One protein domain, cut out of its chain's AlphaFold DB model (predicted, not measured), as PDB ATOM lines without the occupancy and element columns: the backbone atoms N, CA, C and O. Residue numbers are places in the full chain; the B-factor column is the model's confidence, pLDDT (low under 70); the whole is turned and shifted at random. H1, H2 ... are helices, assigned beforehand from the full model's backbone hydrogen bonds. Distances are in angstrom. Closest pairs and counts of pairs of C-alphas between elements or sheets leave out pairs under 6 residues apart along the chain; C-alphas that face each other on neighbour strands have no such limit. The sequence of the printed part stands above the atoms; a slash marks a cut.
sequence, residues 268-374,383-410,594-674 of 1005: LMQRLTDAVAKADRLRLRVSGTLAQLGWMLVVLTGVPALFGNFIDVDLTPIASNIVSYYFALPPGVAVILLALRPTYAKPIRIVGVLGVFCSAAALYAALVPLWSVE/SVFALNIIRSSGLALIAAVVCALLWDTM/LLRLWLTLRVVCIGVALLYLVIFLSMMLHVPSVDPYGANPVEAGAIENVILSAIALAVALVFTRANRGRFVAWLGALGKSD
ATOM      1  N   LEU A 268     143.599  78.282 160.309       84.00
ATOM      2  CA  LEU A 268     142.841  78.320 159.058       84.00
ATOM      3  C   LEU A 268     142.546  79.758 158.619       84.00
ATOM      4  O   LEU A 268     142.772  80.105 157.463       84.00
ATOM      5  N   MET A 269     142.088  80.602 159.544       84.81
ATOM      6  CA  MET A 269     141.799  82.013 159.291       84.81
ATOM      7  C   MET A 269     143.014  82.740 158.711       84.81
ATOM      8  O   MET A 269     142.880  83.477 157.732       84.81
ATOM      9  N   GLN A 270     144.202  82.493 159.269       84.06
ATOM     10  CA  GLN A 270     145.453  83.050 158.761       84.06
ATOM     11  C   GLN A 270     145.712  82.611 157.315       84.06
ATOM     12  O   GLN A 270     145.924  83.454 156.451       84.06
ATOM     13  N   ARG A 271     145.589  81.310 157.016       82.94
ATOM     14  CA  ARG A 271     145.787  80.778 155.656       82.94
ATOM     15  C   ARG A 271     144.812  81.363 154.639       82.94
ATOM     16  O   ARG A 271     145.229  81.735 153.545       82.94
ATOM     17  N   LEU A 272     143.529  81.466 154.990       84.38
ATOM     18  CA  LEU A 272     142.523  82.083 154.119       84.38
ATOM     19  C   LEU A 272     142.820  83.573 153.908       84.38
ATOM     20  O   LEU A 272     142.677  84.078 152.797       84.38
ATOM     21  N   THR A 273     143.278  84.268 154.953       84.44
ATOM     22  CA  THR A 273     143.665  85.684 154.879       84.44
ATOM     23  C   THR A 273     144.867  85.888 153.964       84.44
ATOM     24  O   THR A 273     144.815  86.744 153.082       84.44
ATOM     25  N   ASP A 274     145.903  85.065 154.103       82.19
ATOM     26  CA  ASP A 274     147.091  85.114 153.251       82.19
ATOM     27  C   ASP A 274     146.750  84.777 151.793       82.19
ATOM     28  O   ASP A 274     147.250  85.425 150.869       82.19
ATOM     29  N   ALA A 275     145.860  83.803 151.571       80.62
ATOM     30  CA  ALA A 275     145.403  83.422 150.239       80.62
ATOM     31  C   ALA A 275     144.631  84.556 149.546       80.62
ATOM     32  O   ALA A 275     144.952  84.919 148.411       80.62
ATOM     33  N   VAL A 276     143.671  85.171 150.246       80.88
ATOM     34  CA  VAL A 276     142.908  86.322 149.735       80.88
ATOM     35  C   VAL A 276     143.819  87.522 149.494       80.88
ATOM     36  O   VAL A 276     143.753  88.124 148.426       80.88
ATOM     37  N   ALA A 277     144.737  87.830 150.414       77.19
ATOM     38  CA  ALA A 277     145.673  88.939 150.248       77.19
ATOM     39  C   ALA A 277     146.587  88.756 149.022       77.19
ATOM     40  O   ALA A 277     146.828  89.712 148.278       77.19
ATOM     41  N   LYS A 278     147.080  87.535 148.773       75.88
ATOM     42  CA  LYS A 278     147.862  87.208 147.567       75.88
ATOM     43  C   LYS A 278     147.025  87.354 146.295       75.88
ATOM     44  O   LYS A 278     147.492  87.962 145.329       75.88
ATOM     45  N   ALA A 279     145.791  86.853 146.307       73.81
ATOM     46  CA  ALA A 279     144.873  86.954 145.178       73.81
ATOM     47  C   ALA A 279     144.521  88.414 144.846       73.81
ATOM     48  O   ALA A 279     144.538  88.801 143.679       73.81
ATOM     49  N   ASP A 280     144.264  89.244 145.857       73.19
ATOM     50  CA  ASP A 280     143.925  90.656 145.673       73.19
ATOM     51  C   ASP A 280     145.109  91.469 145.138       73.19
ATOM     52  O   ASP A 280     144.926  92.292 144.241       73.19
ATOM     53  N   ARG A 281     146.344  91.189 145.583       73.44
ATOM     54  CA  ARG A 281     147.551  91.791 144.982       73.44
ATOM     55  C   ARG A 281     147.674  91.450 143.499       73.44
ATOM     56  O   ARG A 281     147.987  92.326 142.696       73.44
ATOM     57  N   LEU A 282     147.406  90.199 143.125       71.12
ATOM     58  CA  LEU A 282     147.431  89.773 141.727       71.12
ATOM     59  C   LEU A 282     146.307  90.432 140.912       71.12
ATOM     60  O   LEU A 282     146.530  90.848 139.776       71.12
ATOM     61  N   ARG A 283     145.103  90.559 141.484       72.81
ATOM     62  CA  ARG A 283     143.970  91.261 140.859       72.81
ATOM     63  C   ARG A 283     144.296  92.729 140.604       72.81
ATOM     64  O   ARG A 283     144.108  93.183 139.481       72.81
ATOM     65  N   LEU A 284     144.827  93.438 141.600       71.75
ATOM     66  CA  LEU A 284     145.240  94.836 141.458       71.75
ATOM     67  C   LEU A 284     146.342  94.994 140.406       71.75
ATOM     68  O   LEU A 284     146.243  95.869 139.553       71.75
ATOM     69  N   ARG A 285     147.347  94.109 140.405       73.25
ATOM     70  CA  ARG A 285     148.449  94.169 139.438       73.25
ATOM     71  C   ARG A 285     148.001  93.908 138.002       73.25
ATOM     72  O   ARG A 285     148.500  94.566 137.103       73.25
ATOM     73  N   VAL A 286     147.101  92.955 137.766       75.50
ATOM     74  CA  VAL A 286     146.717  92.572 136.395       75.50
ATOM     75  C   VAL A 286     145.467  93.320 135.940       75.50
ATOM     76  O   VAL A 286     145.530  94.106 135.000       75.50
ATOM     77  N   SER A 287     144.336  93.129 136.624       79.31
ATOM     78  CA  SER A 287     143.068  93.773 136.253       79.31
ATOM     79  C   SER A 287     143.112  95.288 136.483       79.31
ATOM     80  O   SER A 287     142.566  96.029 135.674       79.31
ATOM     81  N   GLY A 288     143.779  95.761 137.544       78.81
ATOM     82  CA  GLY A 288     143.941  97.198 137.798       78.81
ATOM     83  C   GLY A 288     144.801  97.889 136.739       78.81
ATOM     84  O   GLY A 288     144.398  98.922 136.214       78.81
ATOM     85  N   THR A 289     145.928  97.286 136.350       81.69
ATOM     86  CA  THR A 289     146.787  97.823 135.278       81.69
ATOM     87  C   THR A 289     146.074  97.831 133.928       81.69
ATOM     88  O   THR A 289     146.156  98.822 133.214       81.69
ATOM     89  N   LEU A 290     145.321  96.777 133.591       85.62
ATOM     90  CA  LEU A 290     144.489  96.749 132.381       85.62
ATOM     91  C   LEU A 290     143.450  97.876 132.384       85.62
ATOM     92  O   LEU A 290     143.374  98.649 131.435       85.62
ATOM     93  N   ALA A 291     142.695  98.023 133.473       85.62
ATOM     94  CA  ALA A 291     141.716  99.098 133.587       85.62
ATOM     95  C   ALA A 291     142.368 100.487 133.453       85.62
ATOM     96  O   ALA A 291     141.824 101.346 132.764       85.62
ATOM     97  N   GLN A 292     143.549 100.686 134.046       87.69
ATOM     98  CA  GLN A 292     144.286 101.948 133.980       87.69
ATOM     99  C   GLN A 292     144.838 102.239 132.578       87.69
ATOM    100  O   GLN A 292     144.662 103.346 132.082       87.69
ATOM    101  N   LEU A 293     145.470 101.263 131.919       88.75
ATOM    102  CA  LEU A 293     145.982 101.418 130.552       88.75
ATOM    103  C   LEU A 293     144.848 101.695 129.564       88.75
ATOM    104  O   LEU A 293     144.949 102.586 128.724       88.75
ATOM    105  N   GLY A 294     143.743 100.960 129.688       90.31
ATOM    106  CA  GLY A 294     142.572 101.194 128.859       90.31
ATOM    107  C   GLY A 294     141.935 102.563 129.122       90.31
ATOM    108  O   GLY A 294     141.580 103.258 128.174       90.31
ATOM    109  N   TRP A 295     141.880 103.015 130.381       91.88
ATOM    110  CA  TRP A 295     141.459 104.378 130.726       91.88
ATOM    111  C   TRP A 295     142.367 105.445 130.110       91.88
ATOM    112  O   TRP A 295     141.866 106.416 129.551       91.88
ATOM    113  N   MET A 296     143.688 105.258 130.158       92.25
ATOM    114  CA  MET A 296     144.644 106.194 129.559       92.25
ATOM    115  C   MET A 296     144.391 106.382 128.060       92.25
ATOM    116  O   MET A 296     144.392 107.513 127.578       92.25
ATOM    117  N   LEU A 297     144.107 105.290 127.344       92.00
ATOM    118  CA  LEU A 297     143.746 105.320 125.925       92.00
ATOM    119  C   LEU A 297     142.397 106.012 125.673       92.00
ATOM    120  O   LEU A 297     142.284 106.804 124.743       92.00
ATOM    121  N   VAL A 298     141.389 105.786 126.522       91.06
ATOM    122  CA  VAL A 298     140.096 106.493 126.426       91.06
ATOM    123  C   VAL A 298     140.267 107.996 126.665       91.06
ATOM    124  O   VAL A 298     139.675 108.800 125.948       91.06
ATOM    125  N   VAL A 299     141.104 108.394 127.626       91.38
ATOM    126  CA  VAL A 299     141.451 109.803 127.883       91.38
ATOM    127  C   VAL A 299     142.172 110.421 126.688       91.38
ATOM    128  O   VAL A 299     141.869 111.560 126.338       91.38
ATOM    129  N   LEU A 300     143.072 109.675 126.038       89.31
ATOM    130  CA  LEU A 300     143.740 110.124 124.815       89.31
ATOM    131  C   LEU A 300     142.761 110.377 123.671       89.31
ATOM    132  O   LEU A 300     143.048 111.220 122.835       89.31
ATOM    133  N   THR A 301     141.604 109.718 123.639       86.44
ATOM    134  CA  THR A 301     140.532 110.087 122.708       86.44
ATOM    135  C   THR A 301     139.711 111.268 123.217       86.44
ATOM    136  O   THR A 301     139.480 112.231 122.492       86.44
ATOM    137  N   GLY A 302     139.238 111.196 124.462       83.31
ATOM    138  CA  GLY A 302     138.245 112.125 124.992       83.31
ATOM    139  C   GLY A 302     138.786 113.531 125.232       83.31
ATOM    140  O   GLY A 302     138.147 114.498 124.838       83.31
ATOM    141  N   VAL A 303     139.956 113.668 125.860       85.94
ATOM    142  CA  VAL A 303     140.481 114.984 126.261       85.94
ATOM    143  C   VAL A 303     140.893 115.831 125.054       85.94
ATOM    144  O   VAL A 303     140.442 116.972 124.998       85.94
ATOM    145  N   PRO A 304     141.638 115.321 124.051       84.06
ATOM    146  CA  PRO A 304     141.898 116.075 122.822       84.06
ATOM    147  C   PRO A 304     140.625 116.418 122.046       84.06
ATOM    148  O   PRO A 304     140.496 117.540 121.566       84.06
ATOM    149  N   ALA A 305     139.655 115.497 121.973       75.94
ATOM    150  CA  ALA A 305     138.379 115.759 121.310       75.94
ATOM    151  C   ALA A 305     137.589 116.877 122.005       75.94
ATOM    152  O   ALA A 305     137.066 117.766 121.338       75.94
ATOM    153  N   LEU A 306     137.516 116.867 123.339       76.19
ATOM    154  CA  LEU A 306     136.904 117.950 124.107       76.19
ATOM    155  C   LEU A 306     137.687 119.254 123.902       76.19
ATOM    156  O   LEU A 306     137.094 120.280 123.600       76.19
ATOM    157  N   PHE A 307     139.014 119.214 123.989       74.69
ATOM    158  CA  PHE A 307     139.856 120.394 123.805       74.69
ATOM    159  C   PHE A 307     139.627 121.043 122.432       74.69
ATOM    160  O   PHE A 307     139.335 122.232 122.371       74.69
ATOM    161  N   GLY A 308     139.652 120.266 121.347       65.88
ATOM    162  CA  GLY A 308     139.396 120.775 119.998       65.88
ATOM    163  C   GLY A 308     137.978 121.323 119.811       65.88
ATOM    164  O   GLY A 308     137.819 122.427 119.304       65.88
ATOM    165  N   ASN A 309     136.947 120.608 120.276       65.50
ATOM    166  CA  ASN A 309     135.551 121.032 120.090       65.50
ATOM    167  C   ASN A 309     135.133 122.222 120.973       65.50
ATOM    168  O   ASN A 309     134.192 122.931 120.623       65.50
ATOM    169  N   PHE A 310     135.773 122.420 122.130       63.69
ATOM    170  CA  PHE A 310     135.422 123.497 123.062       63.69
ATOM    171  C   PHE A 310     136.317 124.732 122.937       63.69
ATOM    172  O   PHE A 310     135.868 125.820 123.282       63.69
ATOM    173  N   ILE A 311     137.562 124.579 122.473       61.41
ATOM    174  CA  ILE A 311     138.535 125.680 122.391       61.41
ATOM    175  C   ILE A 311     138.713 126.168 120.941       61.41
ATOM    176  O   ILE A 311     139.200 127.277 120.762       61.41
ATOM    177  N   ASP A 312     138.233 125.423 119.933       57.53
ATOM    178  CA  ASP A 312     138.260 125.772 118.493       57.53
ATOM    179  C   ASP A 312     139.652 126.184 117.980       57.53
ATOM    180  O   ASP A 312     139.822 127.092 117.168       57.53
ATOM    181  N   VAL A 313     140.684 125.506 118.489       61.62
ATOM    182  CA  VAL A 313     142.077 125.695 118.075       61.62
ATOM    183  C   VAL A 313     142.520 124.484 117.269       61.62
ATOM    184  O   VAL A 313     142.525 123.359 117.775       61.62
ATOM    185  N   ASP A 314     142.934 124.721 116.025       62.72
ATOM    186  CA  ASP A 314     143.515 123.682 115.181       62.72
ATOM    187  C   ASP A 314     144.946 123.371 115.641       62.72
ATOM    188  O   ASP A 314     145.899 124.088 115.335       62.72
ATOM    189  N   LEU A 315     145.091 122.291 116.412       67.00
ATOM    190  CA  LEU A 315     146.379 121.794 116.895       67.00
ATOM    191  C   LEU A 315     147.149 120.992 115.837       67.00
ATOM    192  O   LEU A 315     148.312 120.675 116.076       67.00
ATOM    193  N   THR A 316     146.557 120.688 114.677       67.25
ATOM    194  CA  THR A 316     147.188 119.904 113.595       67.25
ATOM    195  C   THR A 316     148.565 120.428 113.145       67.25
ATOM    196  O   THR A 316     149.413 119.612 112.787       67.25
ATOM    197  N   PRO A 317     148.874 121.744 113.176       62.47
ATOM    198  CA  PRO A 317     150.207 122.241 112.825       62.47
ATOM    199  C   PRO A 317     151.335 121.832 113.790       62.47
ATOM    200  O   PRO A 317     152.501 121.885 113.402       62.47
ATOM    201  N   ILE A 318     151.020 121.470 115.041       67.06
ATOM    202  CA  ILE A 318     152.005 121.102 116.083       67.06
ATOM    203  C   ILE A 318     151.807 119.660 116.581       67.06
ATOM    204  O   ILE A 318     152.769 119.001 116.972       67.06
ATOM    205  N   ALA A 319     150.574 119.166 116.572       68.50
ATOM    206  CA  ALA A 319     150.177 117.838 117.021       68.50
ATOM    207  C   ALA A 319     149.593 117.012 115.861       68.50
ATOM    208  O   ALA A 319     149.602 117.426 114.708       68.50
ATOM    209  N   SER A 320     149.089 115.811 116.155       67.31
ATOM    210  CA  SER A 320     148.402 115.005 115.142       67.31
ATOM    211  C   SER A 320     146.977 115.509 114.889       67.31
ATOM    212  O   SER A 320     146.396 116.196 115.731       67.31
ATOM    213  N   ASN A 321     146.408 115.148 113.736       70.50
ATOM    214  CA  ASN A 321     145.010 115.428 113.409       70.50
ATOM    215  C   ASN A 321     144.080 114.913 114.528       70.50
ATOM    216  O   ASN A 321     144.258 113.794 115.017       70.50
ATOM    217  N   ILE A 322     143.073 115.706 114.911       67.06
ATOM    218  CA  ILE A 322     142.080 115.344 115.937       67.06
ATOM    219  C   ILE A 322     141.428 113.975 115.674       67.06
ATOM    220  O   ILE A 322     141.133 113.238 116.615       67.06
ATOM    221  N   VAL A 323     141.274 113.600 114.399       68.50
ATOM    222  CA  VAL A 323     140.699 112.320 113.979       68.50
ATOM    223  C   VAL A 323     141.553 111.131 114.441       68.50
ATOM    224  O   VAL A 323     141.012 110.117 114.889       68.50
ATOM    225  N   SER A 324     142.879 111.280 114.440       75.94
ATOM    226  CA  SER A 324     143.830 110.235 114.838       75.94
ATOM    227  C   SER A 324     143.657 109.795 116.293       75.94
ATOM    228  O   SER A 324     143.914 108.639 116.629       75.94
ATOM    229  N   TYR A 325     143.175 110.673 117.176       78.69
ATOM    230  CA  TYR A 325     142.943 110.334 118.585       78.69
ATOM    231  C   TYR A 325     141.752 109.392 118.780       78.69
ATOM    232  O   TYR A 325     141.731 108.623 119.748       78.69
ATOM    233  N   TYR A 326     140.782 109.373 117.857       78.62
ATOM    234  CA  TYR A 326     139.676 108.411 117.906       78.62
ATOM    235  C   TYR A 326     140.142 106.969 117.676       78.62
ATOM    236  O   TYR A 326     139.470 106.037 118.122       78.62
ATOM    237  N   PHE A 327     141.325 106.763 117.087       83.25
ATOM    238  CA  PHE A 327     141.920 105.435 116.908       83.25
ATOM    239  C   PHE A 327     142.282 104.755 118.238       83.25
ATOM    240  O   PHE A 327     142.342 103.527 118.301       83.25
ATOM    241  N   ALA A 328     142.470 105.523 119.319       86.00
ATOM    242  CA  ALA A 328     142.775 104.989 120.647       86.00
ATOM    243  C   ALA A 328     141.539 104.450 121.397       86.00
ATOM    244  O   ALA A 328     141.686 103.646 122.323       86.00
ATOM    245  N   LEU A 329     140.319 104.821 120.992       85.56
ATOM    246  CA  LEU A 329     139.099 104.445 121.709       85.56
ATOM    247  C   LEU A 329     138.784 102.941 121.619       85.56
ATOM    248  O   LEU A 329     138.600 102.331 122.679       85.56
ATOM    249  N   PRO A 330     138.754 102.298 120.428       85.06
ATOM    250  CA  PRO A 330     138.517 100.856 120.336       85.06
ATOM    251  C   PRO A 330     139.497 100.002 121.163       85.06
ATOM    252  O   PRO A 330     139.025  99.162 121.937       85.06
ATOM    253  N   PRO A 331     140.833 100.200 121.086       87.31
ATOM    254  CA  PRO A 331     141.757  99.451 121.930       87.31
ATOM    255  C   PRO A 331     141.631  99.837 123.409       87.31
ATOM    256  O   PRO A 331     141.720  98.956 124.260       87.31
ATOM    257  N   GLY A 332     141.349 101.103 123.742       88.69
ATOM    258  CA  GLY A 332     141.135 101.540 125.125       88.69
ATOM    259  C   GLY A 332     139.979 100.809 125.806       88.69
ATOM    260  O   GLY A 332     140.160 100.192 126.858       88.69
ATOM    261  N   VAL A 333     138.808 100.784 125.162       86.62
ATOM    262  CA  VAL A 333     137.639 100.036 125.647       86.62
ATOM    263  C   VAL A 333     137.947  98.540 125.722       86.62
ATOM    264  O   VAL A 333     137.627  97.897 126.722       86.62
ATOM    265  N   ALA A 334     138.620  97.976 124.717       86.75
ATOM    266  CA  ALA A 334     138.968  96.560 124.715       86.75
ATOM    267  C   ALA A 334     139.859  96.161 125.899       86.75
ATOM    268  O   ALA A 334     139.592  95.155 126.560       86.75
ATOM    269  N   VAL A 335     140.874  96.967 126.209       87.62
ATOM    270  CA  VAL A 335     141.791  96.724 127.328       87.62
ATOM    271  C   VAL A 335     141.070  96.849 128.679       87.62
ATOM    272  O   VAL A 335     141.291  96.006 129.550       87.62
ATOM    273  N   ILE A 336     140.146  97.810 128.842       87.06
ATOM    274  CA  ILE A 336     139.294  97.905 130.047       87.06
ATOM    275  C   ILE A 336     138.488  96.621 130.226       87.06
ATOM    276  O   ILE A 336     138.438  96.058 131.320       87.06
ATOM    277  N   LEU A 337     137.865  96.137 129.153       86.75
ATOM    278  CA  LEU A 337     137.040  94.941 129.226       86.75
ATOM    279  C   LEU A 337     137.881  93.731 129.630       86.75
ATOM    280  O   LEU A 337     137.405  92.909 130.413       86.75
ATOM    281  N   LEU A 338     139.133  93.609 129.158       84.62
ATOM    282  CA  LEU A 338     140.033  92.491 129.510       84.62
ATOM    283  C   LEU A 338     140.342  92.416 131.010       84.62
ATOM    284  O   LEU A 338     140.764  91.364 131.493       84.62
ATOM    285  N   ALA A 339     140.095  93.489 131.765       84.31
ATOM    286  CA  ALA A 339     140.192  93.470 133.218       84.31
ATOM    287  C   ALA A 339     139.113  92.588 133.886       84.31
ATOM    288  O   ALA A 339     139.304  92.171 135.038       84.31
ATOM    289  N   LEU A 340     138.001  92.297 133.192       83.88
ATOM    290  CA  LEU A 340     136.879  91.503 133.699       83.88
ATOM    291  C   LEU A 340     137.248  90.022 133.857       83.88
ATOM    292  O   LEU A 340     137.767  89.377 132.949       83.88
ATOM    293  N   ARG A 341     136.906  89.454 135.018       78.19
ATOM    294  CA  ARG A 341     137.083  88.029 135.334       78.19
ATOM    295  C   ARG A 341     135.739  87.298 135.346       78.19
ATOM    296  O   ARG A 341     134.733  87.910 135.693       78.19
ATOM    297  N   PRO A 342     135.707  85.980 135.074       77.56
ATOM    298  CA  PRO A 342     134.461  85.203 135.035       77.56
ATOM    299  C   PRO A 342     133.720  85.131 136.383       77.56
ATOM    300  O   PRO A 342     132.544  84.782 136.419       77.56
ATOM    301  N   THR A 343     134.371  85.507 137.488       71.75
ATOM    302  CA  THR A 343     133.764  85.625 138.823       71.75
ATOM    303  C   THR A 343     133.124  86.999 139.095       71.75
ATOM    304  O   THR A 343     132.431  87.164 140.099       71.75
ATOM    305  N   TYR A 344     133.305  87.998 138.221       75.25
ATOM    306  CA  TYR A 344     132.862  89.385 138.428       75.25
ATOM    307  C   TYR A 344     131.425  89.636 137.958       75.25
ATOM    308  O   TYR A 344     131.178  90.456 137.076       75.25
ATOM    309  N   ALA A 345     130.452  88.969 138.580       74.62
ATOM    310  CA  ALA A 345     129.047  89.054 138.170       74.62
ATOM    311  C   ALA A 345     128.514  90.497 138.051       74.62
ATOM    312  O   ALA A 345     127.875  90.834 137.058       74.62
ATOM    313  N   LYS A 346     128.796  91.367 139.033       76.19
ATOM    314  CA  LYS A 346     128.310  92.759 139.031       76.19
ATOM    315  C   LYS A 346     128.943  93.610 137.914       76.19
ATOM    316  O   LYS A 346     128.184  94.136 137.105       76.19
ATOM    317  N   PRO A 347     130.286  93.717 137.801       80.38
ATOM    318  CA  PRO A 347     130.910  94.444 136.694       80.38
ATOM    319  C   PRO A 347     130.466  93.972 135.307       80.38
ATOM    320  O   PRO A 347     130.200  94.807 134.451       80.38
ATOM    321  N   ILE A 348     130.331  92.656 135.095       81.12
ATOM    322  CA  ILE A 348     129.890  92.097 133.806       81.12
ATOM    323  C   ILE A 348     128.485  92.595 133.447       81.12
ATOM    324  O   ILE A 348     128.261  93.035 132.323       81.12
ATOM    325  N   ARG A 349     127.553  92.584 134.409       80.12
ATOM    326  CA  ARG A 349     126.182  93.079 134.209       80.12
ATOM    327  C   ARG A 349     126.149  94.575 133.906       80.12
ATOM    328  O   ARG A 349     125.474  94.982 132.968       80.12
ATOM    329  N   ILE A 350     126.900  95.382 134.661       79.62
ATOM    330  CA  ILE A 350     126.988  96.837 134.449       79.62
ATOM    331  C   ILE A 350     127.501  97.142 133.040       79.62
ATOM    332  O   ILE A 350     126.912  97.952 132.332       79.62
ATOM    333  N   VAL A 351     128.569  96.461 132.620       83.25
ATOM    334  CA  VAL A 351     129.140  96.608 131.278       83.25
ATOM    335  C   VAL A 351     128.148  96.190 130.197       83.25
ATOM    336  O   VAL A 351     128.020  96.898 129.203       83.25
ATOM    337  N   GLY A 352     127.420  95.087 130.393       78.50
ATOM    338  CA  GLY A 352     126.368  94.653 129.472       78.50
ATOM    339  C   GLY A 352     125.302  95.731 129.270       78.50
ATOM    340  O   GLY A 352     125.031  96.115 128.135       78.50
ATOM    341  N   VAL A 353     124.763  96.292 130.361       76.12
ATOM    342  CA  VAL A 353     123.727  97.336 130.280       76.12
ATOM    343  C   VAL A 353     124.260  98.636 129.679       76.12
ATOM    344  O   VAL A 353     123.613  99.219 128.811       76.12
ATOM    345  N   LEU A 354     125.445  99.087 130.107       80.38
ATOM    346  CA  LEU A 354     126.094 100.264 129.521       80.38
ATOM    347  C   LEU A 354     126.311 100.075 128.021       80.38
ATOM    348  O   LEU A 354     126.052 100.992 127.251       80.38
ATOM    349  N   GLY A 355     126.733  98.885 127.599       78.88
ATOM    350  CA  GLY A 355     126.907  98.564 126.191       78.88
ATOM    351  C   GLY A 355     125.597  98.648 125.400       78.88
ATOM    352  O   GLY A 355     125.595  99.234 124.319       78.88
ATOM    353  N   VAL A 356     124.480  98.140 125.938       77.94
ATOM    354  CA  VAL A 356     123.146  98.293 125.320       77.94
ATOM    355  C   VAL A 356     122.782  99.775 125.185       77.94
ATOM    356  O   VAL A 356     122.396 100.212 124.104       77.94
ATOM    357  N   PHE A 357     122.963 100.566 126.247       77.19
ATOM    358  CA  PHE A 357     122.655 102.000 126.237       77.19
ATOM    359  C   PHE A 357     123.510 102.769 125.222       77.19
ATOM    360  O   PHE A 357     122.978 103.515 124.404       77.19
ATOM    361  N   CYS A 358     124.826 102.549 125.225       79.44
ATOM    362  CA  CYS A 358     125.739 103.177 124.272       79.44
ATOM    363  C   CYS A 358     125.419 102.776 122.828       79.44
ATOM    364  O   CYS A 358     125.494 103.617 121.937       79.44
ATOM    365  N   SER A 359     125.023 101.522 122.589       76.62
ATOM    366  CA  SER A 359     124.631 101.051 121.254       76.62
ATOM    367  C   SER A 359     123.321 101.689 120.795       76.62
ATOM    368  O   SER A 359     123.215 102.097 119.645       76.62
ATOM    369  N   ALA A 360     122.343 101.847 121.689       73.94
ATOM    370  CA  ALA A 360     121.102 102.557 121.389       73.94
ATOM    371  C   ALA A 360     121.346 104.050 121.102       73.94
ATOM    372  O   ALA A 360     120.773 104.599 120.164       73.94
ATOM    373  N   ALA A 361     122.238 104.696 121.858       74.00
ATOM    374  CA  ALA A 361     122.647 106.074 121.602       74.00
ATOM    375  C   ALA A 361     123.386 106.214 120.260       74.00
ATOM    376  O   ALA A 361     123.117 107.147 119.509       74.00
ATOM    377  N   ALA A 362     124.271 105.268 119.928       73.38
ATOM    378  CA  ALA A 362     124.959 105.230 118.640       73.38
ATOM    379  C   ALA A 362     123.986 104.998 117.474       73.38
ATOM    380  O   ALA A 362     124.112 105.648 116.442       73.38
ATOM    381  N   LEU A 363     122.988 104.124 117.651       77.81
ATOM    382  CA  LEU A 363     121.911 103.915 116.685       77.81
ATOM    383  C   LEU A 363     121.134 105.213 116.451       77.81
ATOM    384  O   LEU A 363     120.952 105.616 115.309       77.81
ATOM    385  N   TYR A 364     120.724 105.890 117.526       70.94
ATOM    386  CA  TYR A 364     120.042 107.178 117.430       70.94
ATOM    387  C   TYR A 364     120.905 108.203 116.684       70.94
ATOM    388  O   TYR A 364     120.452 108.789 115.707       70.94
ATOM    389  N   ALA A 365     122.175 108.350 117.068       69.94
ATOM    390  CA  ALA A 365     123.104 109.266 116.413       69.94
ATOM    391  C   ALA A 365     123.349 108.936 114.928       69.94
ATOM    392  O   ALA A 365     123.539 109.852 114.138       69.94
ATOM    393  N   ALA A 366     123.329 107.658 114.532       68.25
ATOM    394  CA  ALA A 366     123.473 107.238 113.136       68.25
ATOM    395  C   ALA A 366     122.196 107.459 112.307       68.25
ATOM    396  O   ALA A 366     122.276 107.671 111.098       68.25
ATOM    397  N   LEU A 367     121.023 107.422 112.947       67.31
ATOM    398  CA  LEU A 367     119.734 107.643 112.293       67.31
ATOM    399  C   LEU A 367     119.385 109.130 112.169       67.31
ATOM    400  O   LEU A 367     118.815 109.512 111.156       67.31
ATOM    401  N   VAL A 368     119.759 109.982 113.130       63.75
ATOM    402  CA  VAL A 368     119.449 111.429 113.113       63.75
ATOM    403  C   VAL A 368     119.821 112.115 111.783       63.75
ATOM    404  O   VAL A 368     118.964 112.809 111.236       63.75
ATOM    405  N   PRO A 369     121.013 111.889 111.189       57.53
ATOM    406  CA  PRO A 369     121.374 112.490 109.909       57.53
ATOM    407  C   PRO A 369     120.481 112.058 108.746       57.53
ATOM    408  O   PRO A 369     120.313 112.838 107.820       57.53
ATOM    409  N   LEU A 370     119.903 110.847 108.784       58.19
ATOM    410  CA  LEU A 370     118.995 110.339 107.743       58.19
ATOM    411  C   LEU A 370     117.620 111.024 107.794       58.19
ATOM    412  O   LEU A 370     116.933 111.071 106.781       58.19
ATOM    413  N   TRP A 371     117.234 111.561 108.954       49.50
ATOM    414  CA  TRP A 371     115.962 112.261 109.160       49.50
ATOM    415  C   TRP A 371     116.068 113.757 108.839       49.50
ATOM    416  O   TRP A 371     115.060 114.394 108.560       49.50
ATOM    417  N   SER A 372     117.282 114.318 108.856       50.84
ATOM    418  CA  SER A 372     117.547 115.723 108.519       50.84
ATOM    419  C   SER A 372     117.811 115.977 107.029       50.84
ATOM    420  O   SER A 372     118.142 117.101 106.657       50.84
ATOM    421  N   VAL A 373     117.707 114.961 106.161       47.16
ATOM    422  CA  VAL A 373     117.911 115.118 104.710       47.16
ATOM    423  C   VAL A 373     116.592 115.461 104.016       47.16
ATOM    424  O   VAL A 373     116.027 114.644 103.300       47.16
ATOM    425  N   GLU A 374     116.118 116.689 104.192       42.28
ATOM    426  CA  GLU A 374     115.066 117.253 103.330       42.28
ATOM    427  C   GLU A 374     115.607 118.305 102.343       42.28
ATOM    428  O   GLU A 374     114.839 118.902 101.600       42.28
ATOM    429  N   SER A 383     127.852 110.512  94.533       54.59
ATOM    430  CA  SER A 383     128.859 109.660  95.186       54.59
ATOM    431  C   SER A 383     129.044 109.970  96.678       54.59
ATOM    432  O   SER A 383     129.072 109.055  97.499       54.59
ATOM    433  N   VAL A 384     129.113 111.249  97.060       53.41
ATOM    434  CA  VAL A 384     129.268 111.682  98.465       53.41
ATOM    435  C   VAL A 384     127.990 111.409  99.259       53.41
ATOM    436  O   VAL A 384     128.045 110.958 100.405       53.41
ATOM    437  N   PHE A 385     126.835 111.627  98.633       59.19
ATOM    438  CA  PHE A 385     125.537 111.303  99.209       59.19
ATOM    439  C   PHE A 385     125.376 109.793  99.432       59.19
ATOM    440  O   PHE A 385     125.051 109.370 100.543       59.19
ATOM    441  N   ALA A 386     125.698 108.969  98.427       62.56
ATOM    442  CA  ALA A 386     125.665 107.514  98.548       62.56
ATOM    443  C   ALA A 386     126.629 106.994  99.629       62.56
ATOM    444  O   ALA A 386     126.237 106.165 100.447       62.56
ATOM    445  N   LEU A 387     127.858 107.519  99.706       63.66
ATOM    446  CA  LEU A 387     128.839 107.151 100.737       63.66
ATOM    447  C   LEU A 387     128.354 107.485 102.155       63.66
ATOM    448  O   LEU A 387     128.494 106.666 103.066       63.66
ATOM    449  N   ASN A 388     127.745 108.658 102.350       66.25
ATOM    450  CA  ASN A 388     127.183 109.050 103.642       66.25
ATOM    451  C   ASN A 388     125.970 108.199 104.029       66.25
ATOM    452  O   ASN A 388     125.838 107.823 105.195       66.25
ATOM    453  N   ILE A 389     125.121 107.828 103.066       69.88
ATOM    454  CA  ILE A 389     124.017 106.892 103.305       69.88
ATOM    455  C   ILE A 389     124.555 105.521 103.695       69.88
ATOM    456  O   ILE A 389     124.111 104.974 104.703       69.88
ATOM    457  N   ILE A 390     125.520 104.972 102.952       69.38
ATOM    458  CA  ILE A 390     126.126 103.661 103.236       69.38
ATOM    459  C   ILE A 390     126.762 103.659 104.631       69.38
ATOM    460  O   ILE A 390     126.564 102.721 105.403       69.38
ATOM    461  N   ARG A 391     127.474 104.731 104.998       69.62
ATOM    462  CA  ARG A 391     128.086 104.878 106.323       69.62
ATOM    463  C   ARG A 391     127.036 104.933 107.435       69.62
ATOM    464  O   ARG A 391     127.155 104.190 108.406       69.62
ATOM    465  N   SER A 392     126.013 105.777 107.302       74.31
ATOM    466  CA  SER A 392     124.969 105.953 108.323       74.31
ATOM    467  C   SER A 392     124.090 104.709 108.478       74.31
ATOM    468  O   SER A 392     123.846 104.262 109.598       74.31
ATOM    469  N   SER A 393     123.680 104.086 107.369       76.69
ATOM    470  CA  SER A 393     122.892 102.845 107.383       76.69
ATOM    471  C   SER A 393     123.706 101.642 107.872       76.69
ATOM    472  O   SER A 393     123.199 100.845 108.662       76.69
ATOM    473  N   GLY A 394     124.991 101.551 107.513       77.25
ATOM    474  CA  GLY A 394     125.914 100.550 108.047       77.25
ATOM    475  C   GLY A 394     126.140 100.689 109.555       77.25
ATOM    476  O   GLY A 394     126.046  99.701 110.286       77.25
ATOM    477  N   LEU A 395     126.376 101.908 110.055       77.25
ATOM    478  CA  LEU A 395     126.518 102.171 111.493       77.25
ATOM    479  C   LEU A 395     125.225 101.884 112.262       77.25
ATOM    480  O   LEU A 395     125.288 101.293 113.341       77.25
ATOM    481  N   ALA A 396     124.066 102.241 111.706       79.06
ATOM    482  CA  ALA A 396     122.769 101.928 112.298       79.06
ATOM    483  C   ALA A 396     122.537 100.410 112.378       79.06
ATOM    484  O   ALA A 396     122.156  99.901 113.433       79.06
ATOM    485  N   LEU A 397     122.837  99.661 111.312       81.69
ATOM    486  CA  LEU A 397     122.724  98.201 111.317       81.69
ATOM    487  C   LEU A 397     123.641  97.573 112.371       81.69
ATOM    488  O   LEU A 397     123.185  96.750 113.167       81.69
ATOM    489  N   ILE A 398     124.914  97.982 112.417       80.69
ATOM    490  CA  ILE A 398     125.864  97.499 113.425       80.69
ATOM    491  C   ILE A 398     125.328  97.807 114.823       80.69
ATOM    492  O   ILE A 398     125.241  96.896 115.638       80.69
ATOM    493  N   ALA A 399     124.918  99.046 115.102       79.81
ATOM    494  CA  ALA A 399     124.417  99.450 116.413       79.81
ATOM    495  C   ALA A 399     123.154  98.678 116.841       79.81
ATOM    496  O   ALA A 399     123.051  98.267 117.999       79.81
ATOM    497  N   ALA A 400     122.228  98.411 115.915       77.94
ATOM    498  CA  ALA A 400     121.041  97.598 116.169       77.94
ATOM    499  C   ALA A 400     121.403  96.138 116.493       77.94
ATOM    500  O   ALA A 400     120.918  95.582 117.482       77.94
ATOM    501  N   VAL A 401     122.310  95.537 115.713       81.62
ATOM    502  CA  VAL A 401     122.815  94.178 115.956       81.62
ATOM    503  C   VAL A 401     123.558  94.107 117.292       81.62
ATOM    504  O   VAL A 401     123.315  93.188 118.071       81.62
ATOM    505  N   VAL A 402     124.412  95.087 117.608       81.88
ATOM    506  CA  VAL A 402     125.122  95.161 118.896       81.88
ATOM    507  C   VAL A 402     124.120  95.232 120.042       81.88
ATOM    508  O   VAL A 402     124.250  94.486 121.006       81.88
ATOM    509  N   CYS A 403     123.110  96.098 119.936       81.00
ATOM    510  CA  CYS A 403     122.075  96.256 120.951       81.00
ATOM    511  C   CYS A 403     121.336  94.931 121.206       81.00
ATOM    512  O   CYS A 403     121.226  94.504 122.356       81.00
ATOM    513  N   ALA A 404     120.922  94.233 120.144       78.31
ATOM    514  CA  ALA A 404     120.249  92.938 120.240       78.31
ATOM    515  C   ALA A 404     121.146  91.846 120.849       78.31
ATOM    516  O   ALA A 404     120.725  91.127 121.757       78.31
ATOM    517  N   LEU A 405     122.400  91.745 120.396       79.81
ATOM    518  CA  LEU A 405     123.358  90.764 120.910       79.81
ATOM    519  C   LEU A 405     123.720  91.038 122.373       79.81
ATOM    520  O   LEU A 405     123.747  90.111 123.178       79.81
ATOM    521  N   LEU A 406     123.961  92.299 122.745       79.38
ATOM    522  CA  LEU A 406     124.247  92.687 124.127       79.38
ATOM    523  C   LEU A 406     123.046  92.457 125.041       79.38
ATOM    524  O   LEU A 406     123.235  91.979 126.159       79.38
ATOM    525  N   TRP A 407     121.826  92.706 124.569       77.31
ATOM    526  CA  TRP A 407     120.619  92.361 125.315       77.31
ATOM    527  C   TRP A 407     120.554  90.857 125.608       77.31
ATOM    528  O   TRP A 407     120.394  90.458 126.765       77.31
ATOM    529  N   ASP A 408     120.786  90.020 124.594       73.69
ATOM    530  CA  ASP A 408     120.860  88.570 124.773       73.69
ATOM    531  C   ASP A 408     122.021  88.158 125.698       73.69
ATOM    532  O   ASP A 408     121.860  87.257 126.524       73.69
ATOM    533  N   THR A 409     123.167  88.858 125.673       72.69
ATOM    534  CA  THR A 409     124.283  88.574 126.599       72.69
ATOM    535  C   THR A 409     123.911  88.756 128.064       72.69
ATOM    536  O   THR A 409     124.465  88.058 128.917       72.69
ATOM    537  N   MET A 410     122.966  89.648 128.378       69.62
ATOM    538  CA  MET A 410     122.519  89.828 129.755       69.62
ATOM    539  C   MET A 410     121.693  88.635 130.242       69.62
ATOM    540  O   MET A 410     121.705  88.355 131.442       69.62
ATOM    541  N   LEU A 594     129.983  86.664 130.312       85.12
ATOM    542  CA  LEU A 594     131.291  87.164 129.897       85.12
ATOM    543  C   LEU A 594     131.758  86.536 128.574       85.12
ATOM    544  O   LEU A 594     132.260  87.238 127.701       85.12
ATOM    545  N   LEU A 595     131.579  85.224 128.388       85.12
ATOM    546  CA  LEU A 595     131.924  84.550 127.131       85.12
ATOM    547  C   LEU A 595     131.111  85.077 125.942       85.12
ATOM    548  O   LEU A 595     131.692  85.305 124.878       85.12
ATOM    549  N   ARG A 596     129.805  85.306 126.123       86.25
ATOM    550  CA  ARG A 596     128.948  85.917 125.096       86.25
ATOM    551  C   ARG A 596     129.330  87.366 124.819       86.25
ATOM    552  O   ARG A 596     129.366  87.758 123.657       86.25
ATOM    553  N   LEU A 597     129.672  88.137 125.854       86.44
ATOM    554  CA  LEU A 597     130.155  89.509 125.705       86.44
ATOM    555  C   LEU A 597     131.399  89.545 124.811       86.44
ATOM    556  O   LEU A 597     131.448  90.306 123.851       86.44
ATOM    557  N   TRP A 598     132.367  88.658 125.052       87.62
ATOM    558  CA  TRP A 598     133.557  88.566 124.207       87.62
ATOM    559  C   TRP A 598     133.270  88.190 122.762       87.62
ATOM    560  O   TRP A 598     133.894  88.732 121.850       87.62
ATOM    561  N   LEU A 599     132.360  87.238 122.553       88.06
ATOM    562  CA  LEU A 599     131.947  86.844 121.213       88.06
ATOM    563  C   LEU A 599     131.285  88.021 120.489       88.06
ATOM    564  O   LEU A 599     131.645  88.307 119.351       88.06
ATOM    565  N   THR A 600     130.389  88.726 121.178       86.19
ATOM    566  CA  THR A 600     129.686  89.904 120.660       86.19
ATOM    567  C   THR A 600     130.683  90.975 120.243       86.19
ATOM    568  O   THR A 600     130.693  91.379 119.088       86.19
ATOM    569  N   LEU A 601     131.601  91.363 121.132       85.81
ATOM    570  CA  LEU A 601     132.629  92.365 120.835       85.81
ATOM    571  C   LEU A 601     133.484  91.976 119.628       85.81
ATOM    572  O   LEU A 601     133.767  92.813 118.779       85.81
ATOM    573  N   ARG A 602     133.854  90.697 119.507       90.25
ATOM    574  CA  ARG A 602     134.612  90.204 118.353       90.25
ATOM    575  C   ARG A 602     133.831  90.354 117.046       90.25
ATOM    576  O   ARG A 602     134.400  90.826 116.067       90.25
ATOM    577  N   VAL A 603     132.560  89.950 117.025       88.50
ATOM    578  CA  VAL A 603     131.692  90.079 115.841       88.50
ATOM    579  C   VAL A 603     131.528  91.547 115.457       88.50
ATOM    580  O   VAL A 603     131.671  91.890 114.287       88.50
ATOM    581  N   VAL A 604     131.320  92.421 116.443       85.56
ATOM    582  CA  VAL A 604     131.193  93.868 116.234       85.56
ATOM    583  C   VAL A 604     132.468  94.455 115.640       85.56
ATOM    584  O   VAL A 604     132.398  95.158 114.638       85.56
ATOM    585  N   CYS A 605     133.639  94.135 116.194       89.25
ATOM    586  CA  CYS A 605     134.911  94.611 115.659       89.25
ATOM    587  C   CYS A 605     135.153  94.139 114.216       89.25
ATOM    588  O   CYS A 605     135.619  94.926 113.398       89.25
ATOM    589  N   ILE A 606     134.794  92.895 113.876       90.50
ATOM    590  CA  ILE A 606     134.881  92.396 112.493       90.50
ATOM    591  C   ILE A 606     133.912  93.159 111.579       90.50
ATOM    592  O   ILE A 606     134.312  93.588 110.501       90.50
ATOM    593  N   GLY A 607     132.665  93.374 112.007       86.94
ATOM    594  CA  GLY A 607     131.677  94.134 111.236       86.94
ATOM    595  C   GLY A 607     132.111  95.578 110.974       86.94
ATOM    596  O   GLY A 607     132.023  96.054 109.847       86.94
ATOM    597  N   VAL A 608     132.661  96.252 111.990       85.62
ATOM    598  CA  VAL A 608     133.238  97.600 111.857       85.62
ATOM    599  C   VAL A 608     134.437  97.597 110.905       85.62
ATOM    600  O   VAL A 608     134.535  98.480 110.055       85.62
ATOM    601  N   ALA A 609     135.321  96.597 110.995       90.25
ATOM    602  CA  ALA A 609     136.461  96.476 110.089       90.25
ATOM    603  C   ALA A 609     136.019  96.333 108.624       90.25
ATOM    604  O   ALA A 609     136.559  97.011 107.747       90.25
ATOM    605  N   LEU A 610     135.010  95.493 108.366       90.38
ATOM    606  CA  LEU A 610     134.444  95.298 107.033       90.38
ATOM    607  C   LEU A 610     133.753  96.560 106.512       90.38
ATOM    608  O   LEU A 610     133.967  96.916 105.358       90.38
ATOM    609  N   LEU A 611     132.984  97.265 107.347       86.00
ATOM    610  CA  LEU A 611     132.328  98.517 106.956       86.00
ATOM    611  C   LEU A 611     133.346  99.550 106.458       86.00
ATOM    612  O   LEU A 611     133.185 100.093 105.367       86.00
ATOM    613  N   TYR A 612     134.414  99.794 107.223       84.75
ATOM    614  CA  TYR A 612     135.445 100.754 106.824       84.75
ATOM    615  C   TYR A 612     136.227 100.306 105.582       84.75
ATOM    616  O   TYR A 612     136.576 101.144 104.753       84.75
ATOM    617  N   LEU A 613     136.437  98.997 105.400       87.69
ATOM    618  CA  LEU A 613     137.047  98.460 104.182       87.69
ATOM    619  C   LEU A 613     136.144  98.655 102.952       87.69
ATOM    620  O   LEU A 613     136.633  99.027 101.890       87.69
ATOM    621  N   VAL A 614     134.830  98.449 103.087       85.69
ATOM    622  CA  VAL A 614     133.853  98.694 102.011       85.69
ATOM    623  C   VAL A 614     133.807 100.176 101.645       85.69
ATOM    624  O   VAL A 614     133.815 100.504 100.462       85.69
ATOM    625  N   ILE A 615     133.816 101.074 102.637       77.69
ATOM    626  CA  ILE A 615     133.885 102.524 102.402       77.69
ATOM    627  C   ILE A 615     135.163 102.872 101.629       77.69
ATOM    628  O   ILE A 615     135.087 103.564 100.617       77.69
ATOM    629  N   PHE A 616     136.315 102.345 102.052       82.94
ATOM    630  CA  PHE A 616     137.587 102.532 101.352       82.94
ATOM    631  C   PHE A 616     137.526 102.069  99.888       82.94
ATOM    632  O   PHE A 616     137.856 102.839  98.987       82.94
ATOM    633  N   LEU A 617     137.060 100.840  99.637       82.75
ATOM    634  CA  LEU A 617     136.929 100.298  98.280       82.75
ATOM    635  C   LEU A 617     135.967 101.140  97.432       82.75
ATOM    636  O   LEU A 617     136.258 101.428  96.277       82.75
ATOM    637  N   SER A 618     134.855 101.595  98.013       73.50
ATOM    638  CA  SER A 618     133.900 102.468  97.329       73.50
ATOM    639  C   SER A 618     134.514 103.817  96.953       73.50
ATOM    640  O   SER A 618     134.243 104.303  95.858       73.50
ATOM    641  N   MET A 619     135.343 104.412  97.821       71.12
ATOM    642  CA  MET A 619     136.060 105.658  97.522       71.12
ATOM    643  C   MET A 619     137.064 105.463  96.380       71.12
ATOM    644  O   MET A 619     137.109 106.287  95.474       71.12
ATOM    645  N   MET A 620     137.800 104.348  96.374       73.19
ATOM    646  CA  MET A 620     138.752 104.025  95.303       73.19
ATOM    647  C   MET A 620     138.075 103.760  93.951       73.19
ATOM    648  O   MET A 620     138.664 104.030  92.911       73.19
ATOM    649  N   LEU A 621     136.834 103.263  93.949       71.12
ATOM    650  CA  LEU A 621     136.076 102.984  92.725       71.12
ATOM    651  C   LEU A 621     135.393 104.222  92.111       71.12
ATOM    652  O   LEU A 621     135.076 104.193  90.926       71.12
ATOM    653  N   HIS A 622     135.136 105.285  92.887       62.41
ATOM    654  CA  HIS A 622     134.317 106.437  92.455       62.41
ATOM    655  C   HIS A 622     135.104 107.733  92.204       62.41
ATOM    656  O   HIS A 622     134.500 108.747  91.853       62.41
ATOM    657  N   VAL A 623     136.425 107.742  92.393       55.84
ATOM    658  CA  VAL A 623     137.249 108.952  92.244       55.84
ATOM    659  C   VAL A 623     138.105 108.811  90.982       55.84
ATOM    660  O   VAL A 623     138.959 107.926  90.937       55.84
ATOM    661  N   PRO A 624     137.906 109.655  89.948       48.84
ATOM    662  CA  PRO A 624     138.799 109.689  88.800       48.84
ATOM    663  C   PRO A 624     140.195 110.111  89.269       48.84
ATOM    664  O   PRO A 624     140.355 111.133  89.934       48.84
ATOM    665  N   SER A 625     141.204 109.319  88.921       48.88
ATOM    666  CA  SER A 625     142.614 109.601  89.176       48.88
ATOM    667  C   SER A 625     143.057 110.879  88.452       48.88
ATOM    668  O   SER A 625     143.434 110.821  87.283       48.88
ATOM    669  N   VAL A 626     143.022 112.032  89.120       44.06
ATOM    670  CA  VAL A 626     143.674 113.259  88.637       44.06
ATOM    671  C   VAL A 626     144.258 114.023  89.830       44.06
ATOM    672  O   VAL A 626     143.536 114.732  90.523       44.06
ATOM    673  N   ASP A 627     145.535 113.779  90.141       37.53
ATOM    674  CA  ASP A 627     146.645 114.759  90.142       37.53
ATOM    675  C   ASP A 627     147.876 114.134  90.866       37.53
ATOM    676  O   ASP A 627     147.735 113.712  92.014       37.53
ATOM    677  N   PRO A 628     149.084 114.030  90.269       40.06
ATOM    678  CA  PRO A 628     150.217 113.284  90.850       40.06
ATOM    679  C   PRO A 628     150.981 113.982  91.993       40.06
ATOM    680  O   PRO A 628     151.986 113.443  92.458       40.06
ATOM    681  N   TYR A 629     150.584 115.187  92.422       40.53
ATOM    682  CA  TYR A 629     151.471 116.084  93.186       40.53
ATOM    683  C   TYR A 629     151.001 116.484  94.596       40.53
ATOM    684  O   TYR A 629     151.507 117.449  95.172       40.53
ATOM    685  N   GLY A 630     150.110 115.716  95.223       44.22
ATOM    686  CA  GLY A 630     149.871 115.830  96.665       44.22
ATOM    687  C   GLY A 630     148.668 115.028  97.140       44.22
ATOM    688  O   GLY A 630     147.709 114.869  96.394       44.22
ATOM    689  N   ALA A 631     148.704 114.563  98.393       39.81
ATOM    690  CA  ALA A 631     147.590 113.830  98.985       39.81
ATOM    691  C   ALA A 631     146.317 114.693  98.967       39.81
ATOM    692  O   ALA A 631     146.181 115.656  99.731       39.81
ATOM    693  N   ASN A 632     145.383 114.359  98.080       50.09
ATOM    694  CA  ASN A 632     144.053 114.953  98.079       50.09
ATOM    695  C   ASN A 632     143.343 114.601  99.406       50.09
ATOM    696  O   ASN A 632     143.598 113.535  99.973       50.09
ATOM    697  N   PRO A 633     142.411 115.432  99.916       51.31
ATOM    698  CA  PRO A 633     141.630 115.114 101.125       51.31
ATOM    699  C   PRO A 633     140.906 113.755 101.036       51.31
ATOM    700  O   PRO A 633     140.641 113.112 102.048       51.31
ATOM    701  N   VAL A 634     140.652 113.287  99.811       51.91
ATOM    702  CA  VAL A 634     140.099 111.967  99.492       51.91
ATOM    703  C   VAL A 634     141.088 110.823  99.775       51.91
ATOM    704  O   VAL A 634     140.687 109.813 100.350       51.91
ATOM    705  N   GLU A 635     142.375 110.974  99.440       56.41
ATOM    706  CA  GLU A 635     143.415 109.965  99.712       56.41
ATOM    707  C   GLU A 635     143.735 109.872 101.208       56.41
ATOM    708  O   GLU A 635     143.865 108.773 101.749       56.41
ATOM    709  N   ALA A 636     143.785 111.016 101.899       58.81
ATOM    710  CA  ALA A 636     143.962 111.057 103.350       58.81
ATOM    711  C   ALA A 636     142.817 110.325 104.078       58.81
ATOM    712  O   ALA A 636     143.073 109.454 104.911       58.81
ATOM    713  N   GLY A 637     141.561 110.587 103.692       64.62
ATOM    714  CA  GLY A 637     140.402 109.878 104.240       64.62
ATOM    715  C   GLY A 637     140.391 108.378 103.911       64.62
ATOM    716  O   GLY A 637     139.962 107.561 104.727       64.62
ATOM    717  N   ALA A 638     140.903 107.977 102.745       70.06
ATOM    718  CA  ALA A 638     141.020 106.568 102.378       70.06
ATOM    719  C   ALA A 638     142.018 105.814 103.281       70.06
ATOM    720  O   ALA A 638     141.701 104.729 103.775       70.06
ATOM    721  N   ILE A 639     143.182 106.408 103.562       74.69
ATOM    722  CA  ILE A 639     144.193 105.832 104.464       74.69
ATOM    723  C   ILE A 639     143.637 105.676 105.888       74.69
ATOM    724  O   ILE A 639     143.823 104.628 106.511       74.69
ATOM    725  N   GLU A 640     142.898 106.667 106.394       76.25
ATOM    726  CA  GLU A 640     142.264 106.602 107.720       76.25
ATOM    727  C   GLU A 640     141.298 105.412 107.855       76.25
ATOM    728  O   GLU A 640     141.321 104.703 108.865       76.25
ATOM    729  N   ASN A 641     140.489 105.138 106.825       81.12
ATOM    730  CA  ASN A 641     139.561 104.002 106.818       81.12
ATOM    731  C   ASN A 641     140.293 102.647 106.863       81.12
ATOM    732  O   ASN A 641     139.855 101.727 107.562       81.12
ATOM    733  N   VAL A 642     141.434 102.520 106.174       86.12
ATOM    734  CA  VAL A 642     142.279 101.313 106.231       86.12
ATOM    735  C   VAL A 642     142.855 101.117 107.633       86.12
ATOM    736  O   VAL A 642     142.804 100.009 108.173       86.12
ATOM    737  N   ILE A 643     143.348 102.191 108.257       85.31
ATOM    738  CA  ILE A 643     143.887 102.153 109.622       85.31
ATOM    739  C   ILE A 643     142.801 101.730 110.620       85.31
ATOM    740  O   ILE A 643     143.023 100.821 111.423       85.31
ATOM    741  N   LEU A 644     141.607 102.325 110.544       83.75
ATOM    742  CA  LEU A 644     140.465 101.955 111.386       83.75
ATOM    743  C   LEU A 644     140.073 100.485 111.218       83.75
ATOM    744  O   LEU A 644     139.819  99.797 112.211       83.75
ATOM    745  N   SER A 645     140.069  99.989 109.978       88.75
ATOM    746  CA  SER A 645     139.795  98.582 109.682       88.75
ATOM    747  C   SER A 645     140.839  97.654 110.316       88.75
ATOM    748  O   SER A 645     140.485  96.698 111.015       88.75
ATOM    749  N   ALA A 646     142.126  97.978 110.170       91.00
ATOM    750  CA  ALA A 646     143.224  97.201 110.740       91.00
ATOM    751  C   ALA A 646     143.188  97.171 112.279       91.00
ATOM    752  O   ALA A 646     143.344  96.106 112.882       91.00
ATOM    753  N   ILE A 647     142.925  98.314 112.924       89.88
ATOM    754  CA  ILE A 647     142.794  98.407 114.387       89.88
ATOM    755  C   ILE A 647     141.617  97.561 114.875       89.88
ATOM    756  O   ILE A 647     141.761  96.792 115.829       89.88
ATOM    757  N   ALA A 648     140.461  97.661 114.217       88.50
ATOM    758  CA  ALA A 648     139.286  96.877 114.575       88.50
ATOM    759  C   ALA A 648     139.558  95.365 114.451       88.50
ATOM    760  O   ALA A 648     139.212  94.599 115.357       88.50
ATOM    761  N   LEU A 649     140.265  94.928 113.404       92.12
ATOM    762  CA  LEU A 649     140.675  93.531 113.246       92.12
ATOM    763  C   LEU A 649     141.650  93.084 114.349       92.12
ATOM    764  O   LEU A 649     141.471  92.013 114.935       92.12
ATOM    765  N   ALA A 650     142.645  93.912 114.681       90.00
ATOM    766  CA  ALA A 650     143.598  93.629 115.753       90.00
ATOM    767  C   ALA A 650     142.890  93.458 117.108       90.00
ATOM    768  O   ALA A 650     143.138  92.483 117.822       90.00
ATOM    769  N   VAL A 651     141.938  94.339 117.432       89.69
ATOM    770  CA  VAL A 651     141.100  94.215 118.635       89.69
ATOM    771  C   VAL A 651     140.277  92.918 118.607       89.69
ATOM    772  O   VAL A 651     140.204  92.206 119.613       89.69
ATOM    773  N   ALA A 652     139.722  92.534 117.453       90.38
ATOM    774  CA  ALA A 652     138.969  91.287 117.314       90.38
ATOM    775  C   ALA A 652     139.830  90.036 117.600       90.38
ATOM    776  O   ALA A 652     139.341  89.062 118.186       90.38
ATOM    777  N   LEU A 653     141.117  90.061 117.231       88.62
ATOM    778  CA  LEU A 653     142.069  88.981 117.513       88.62
ATOM    779  C   LEU A 653     142.366  88.842 119.008       88.62
ATOM    780  O   LEU A 653     142.530  87.715 119.495       88.62
ATOM    781  N   VAL A 654     142.399  89.951 119.751       84.75
ATOM    782  CA  VAL A 654     142.625  89.947 121.204       84.75
ATOM    783  C   VAL A 654     141.493  89.227 121.937       84.75
ATOM    784  O   VAL A 654     141.754  88.468 122.871       84.75
ATOM    785  N   PHE A 655     140.245  89.366 121.480       84.00
ATOM    786  CA  PHE A 655     139.087  88.717 122.109       84.00
ATOM    787  C   PHE A 655     138.948  87.216 121.827       84.00
ATOM    788  O   PHE A 655     138.038  86.574 122.365       84.00
ATOM    789  N   THR A 656     139.848  86.610 121.049       84.94
ATOM    790  CA  THR A 656     139.867  85.153 120.858       84.94
ATOM    791  C   THR A 656     140.243  84.419 122.147       84.94
ATOM    792  O   THR A 656     141.061  84.875 122.945       84.94
ATOM    793  N   ARG A 657     139.670  83.226 122.360       73.50
ATOM    794  CA  ARG A 657     139.900  82.445 123.589       73.50
ATOM    795  C   ARG A 657     141.389  82.186 123.858       73.50
ATOM    796  O   ARG A 657     141.804  82.265 125.011       73.50
ATOM    797  N   ALA A 658     142.169  81.917 122.810       73.38
ATOM    798  CA  ALA A 658     143.601  81.651 122.910       73.38
ATOM    799  C   ALA A 658     144.409  82.906 123.288       73.38
ATOM    800  O   ALA A 658     145.244  82.845 124.193       73.38
ATOM    801  N   ASN A 659     144.136  84.048 122.651       79.31
ATOM    802  CA  ASN A 659     144.934  85.259 122.851       79.31
ATOM    803  C   ASN A 659     144.627  85.950 124.182       79.31
ATOM    804  O   ASN A 659     145.551  86.448 124.819       79.31
ATOM    805  N   ARG A 660     143.380  85.888 124.676       75.50
ATOM    806  CA  ARG A 660     143.016  86.423 126.004       75.50
ATOM    807  C   ARG A 660     143.853  85.808 127.122       75.50
ATOM    808  O   ARG A 660     144.429  86.524 127.935       75.50
ATOM    809  N   GLY A 661     143.934  84.474 127.146       67.44
ATOM    810  CA  GLY A 661     144.706  83.748 128.154       67.44
ATOM    811  C   GLY A 661     146.192  84.099 128.093       67.44
ATOM    812  O   GLY A 661     146.805  84.336 129.130       67.44
ATOM    813  N   ARG A 662     146.747  84.213 126.878       73.75
ATOM    814  CA  ARG A 662     148.143  84.618 126.652       73.75
ATOM    815  C   ARG A 662     148.415  86.046 127.124       73.75
ATOM    816  O   ARG A 662     149.399  86.260 127.821       73.75
ATOM    817  N   PHE A 663     147.535  86.994 126.808       70.12
ATOM    818  CA  PHE A 663     147.696  88.402 127.176       70.12
ATOM    819  C   PHE A 663     147.644  88.610 128.696       70.12
ATOM    820  O   PHE A 663     148.513  89.261 129.275       70.12
ATOM    821  N   VAL A 664     146.677  87.977 129.367       69.12
ATOM    822  CA  VAL A 664     146.553  88.014 130.833       69.12
ATOM    823  C   VAL A 664     147.735  87.311 131.512       69.12
ATOM    824  O   VAL A 664     148.252  87.811 132.511       69.12
ATOM    825  N   ALA A 665     148.192  86.175 130.973       67.19
ATOM    826  CA  ALA A 665     149.352  85.457 131.502       67.19
ATOM    827  C   ALA A 665     150.653  86.257 131.345       67.19
ATOM    828  O   ALA A 665     151.449  86.302 132.282       67.19
ATOM    829  N   TRP A 666     150.843  86.915 130.199       71.50
ATOM    830  CA  TRP A 666     151.991  87.778 129.928       71.50
ATOM    831  C   TRP A 666     152.051  88.960 130.906       71.50
ATOM    832  O   TRP A 666     153.055  89.128 131.594       71.50
ATOM    833  N   LEU A 667     150.950  89.698 131.088       65.31
ATOM    834  CA  LEU A 667     150.877  90.786 132.076       65.31
ATOM    835  C   LEU A 667     151.068  90.297 133.515       65.31
ATOM    836  O   LEU A 667     151.684  90.975 134.332       65.31
ATOM    837  N   GLY A 668     150.560  89.105 133.837       61.84
ATOM    838  CA  GLY A 668     150.797  88.468 135.131       61.84
ATOM    839  C   GLY A 668     152.254  88.047 135.354       61.84
ATOM    840  O   GLY A 668     152.642  87.833 136.503       61.84
ATOM    841  N   ALA A 669     153.047  87.905 134.288       63.97
ATOM    842  CA  ALA A 669     154.473  87.595 134.344       63.97
ATOM    843  C   ALA A 669     155.360  88.846 134.453       63.97
ATOM    844  O   ALA A 669     156.465  88.741 134.981       63.97
ATOM    845  N   LEU A 670     154.875  90.021 134.036       60.16
ATOM    846  CA  LEU A 670     155.598  91.283 134.202       60.16
ATOM    847  C   LEU A 670     155.843  91.577 135.695       60.16
ATOM    848  O   LEU A 670     154.919  91.609 136.516       60.16
ATOM    849  N   GLY A 671     157.116  91.766 136.054       53.50
ATOM    850  CA  GLY A 671     157.551  92.017 137.432       53.50
ATOM    851  C   GLY A 671     157.612  90.771 138.327       53.50
ATOM    852  O   GLY A 671     157.394  90.883 139.539       53.50
ATOM    853  N   LYS A 672     157.840  89.582 137.756       56.97
ATOM    854  CA  LYS A 672     158.298  88.399 138.504       56.97
ATOM    855  C   LYS A 672     159.831  88.365 138.531       56.97
ATOM    856  O   LYS A 672     160.451  88.616 137.506       56.97
ATOM    857  N   SER A 673     160.412  88.028 139.681       49.84
ATOM    858  CA  SER A 673     161.720  87.366 139.720       49.84
ATOM    859  C   SER A 673     161.562  85.960 139.124       49.84
ATOM    860  O   SER A 673     160.472  85.390 139.196       49.84
ATOM    861  N   ASP A 674     162.611  85.395 138.528       50.34
ATOM    862  CA  ASP A 674     162.586  84.131 137.762       50.34
ATOM    863  C   ASP A 674     162.198  82.856 138.554       50.34
ATOM    864  O   ASP A 674     162.273  81.732 138.046       50.34
TER     865      ASP A 674
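What this domain is: This is residues 268 to 374, 383 to 410 and 594 to 674 of the 1005 residues of the protein "C-type lectin domain-containing protein" of Chrysochromulina tobinii (UniProt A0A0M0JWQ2). Six helices lie side by side in a curved row, H1, H2, H6, H5, H4, H3, while short H7 crosses the row at one end of H6. Residues 268 to 281, belonging to H1, stick out as an arm. The printed part has 216 residues with seven named helices, H1 to H7 along the chain, and no named strand: all helix. It is only just loose, close to compact, with a radius of gyration of the C-alphas of 20.8 A, and spans 77 by 41 by 36 A.

How they stand to each other: H1, residues 268 to 311, and H2, residues 322 to 338, form a helical hairpin at 16 degrees; their closest C-alphas, of Gly 294 and Gly 332, are 4.0 A apart. H2 touches H6, residues 633 to 654, with residues 327 to 334 alone, the same way at a shallow tilt of 7 degrees; C-alphas 331 and 651 are closest, at 6.2 A. H5, residues 594 to 622, forms a helical hairpin with H6; C-alphas 609 and 645 are closest, at 4.0 A. H4, residues 383 to 410, touches H5, C-alphas 409 and 596 closest at 5.6 A, and H3, residues 345 to 371, C-alphas 363 and 396 closest at 4.9 A. H7, residues 657 to 669, touches H1 about perpendicular, at 75 degrees, C-alphas 286 and 668 closest at 5.9 A. Every O i to N i+4 pair is within hydrogen-bond range in H4, H5 and H6, against 38 of 40 in H1, 7 of 13 in H2, 21 of 23 in H3 and 8 of 9 in H7.

Where its parts are: H1 begins at C-alpha 268 (142.841, 78.320, 159.058) and is 60.0 A long; H5 is 42.2 A, H4 40.4 A and H3 39.4 A. H7 ends at C-alpha 669 (154.473, 87.595, 134.344).

The domain as a whole: Residues 375 to 382 and 411 to 593 are not printed, with C-alpha gaps of 17.7 A and 9.2 A. Of the links printed whole, none is long. Mean pLDDT of the printed part is 75.0; 62 residues are under 70, among them 308 to 320 and 622 to 637.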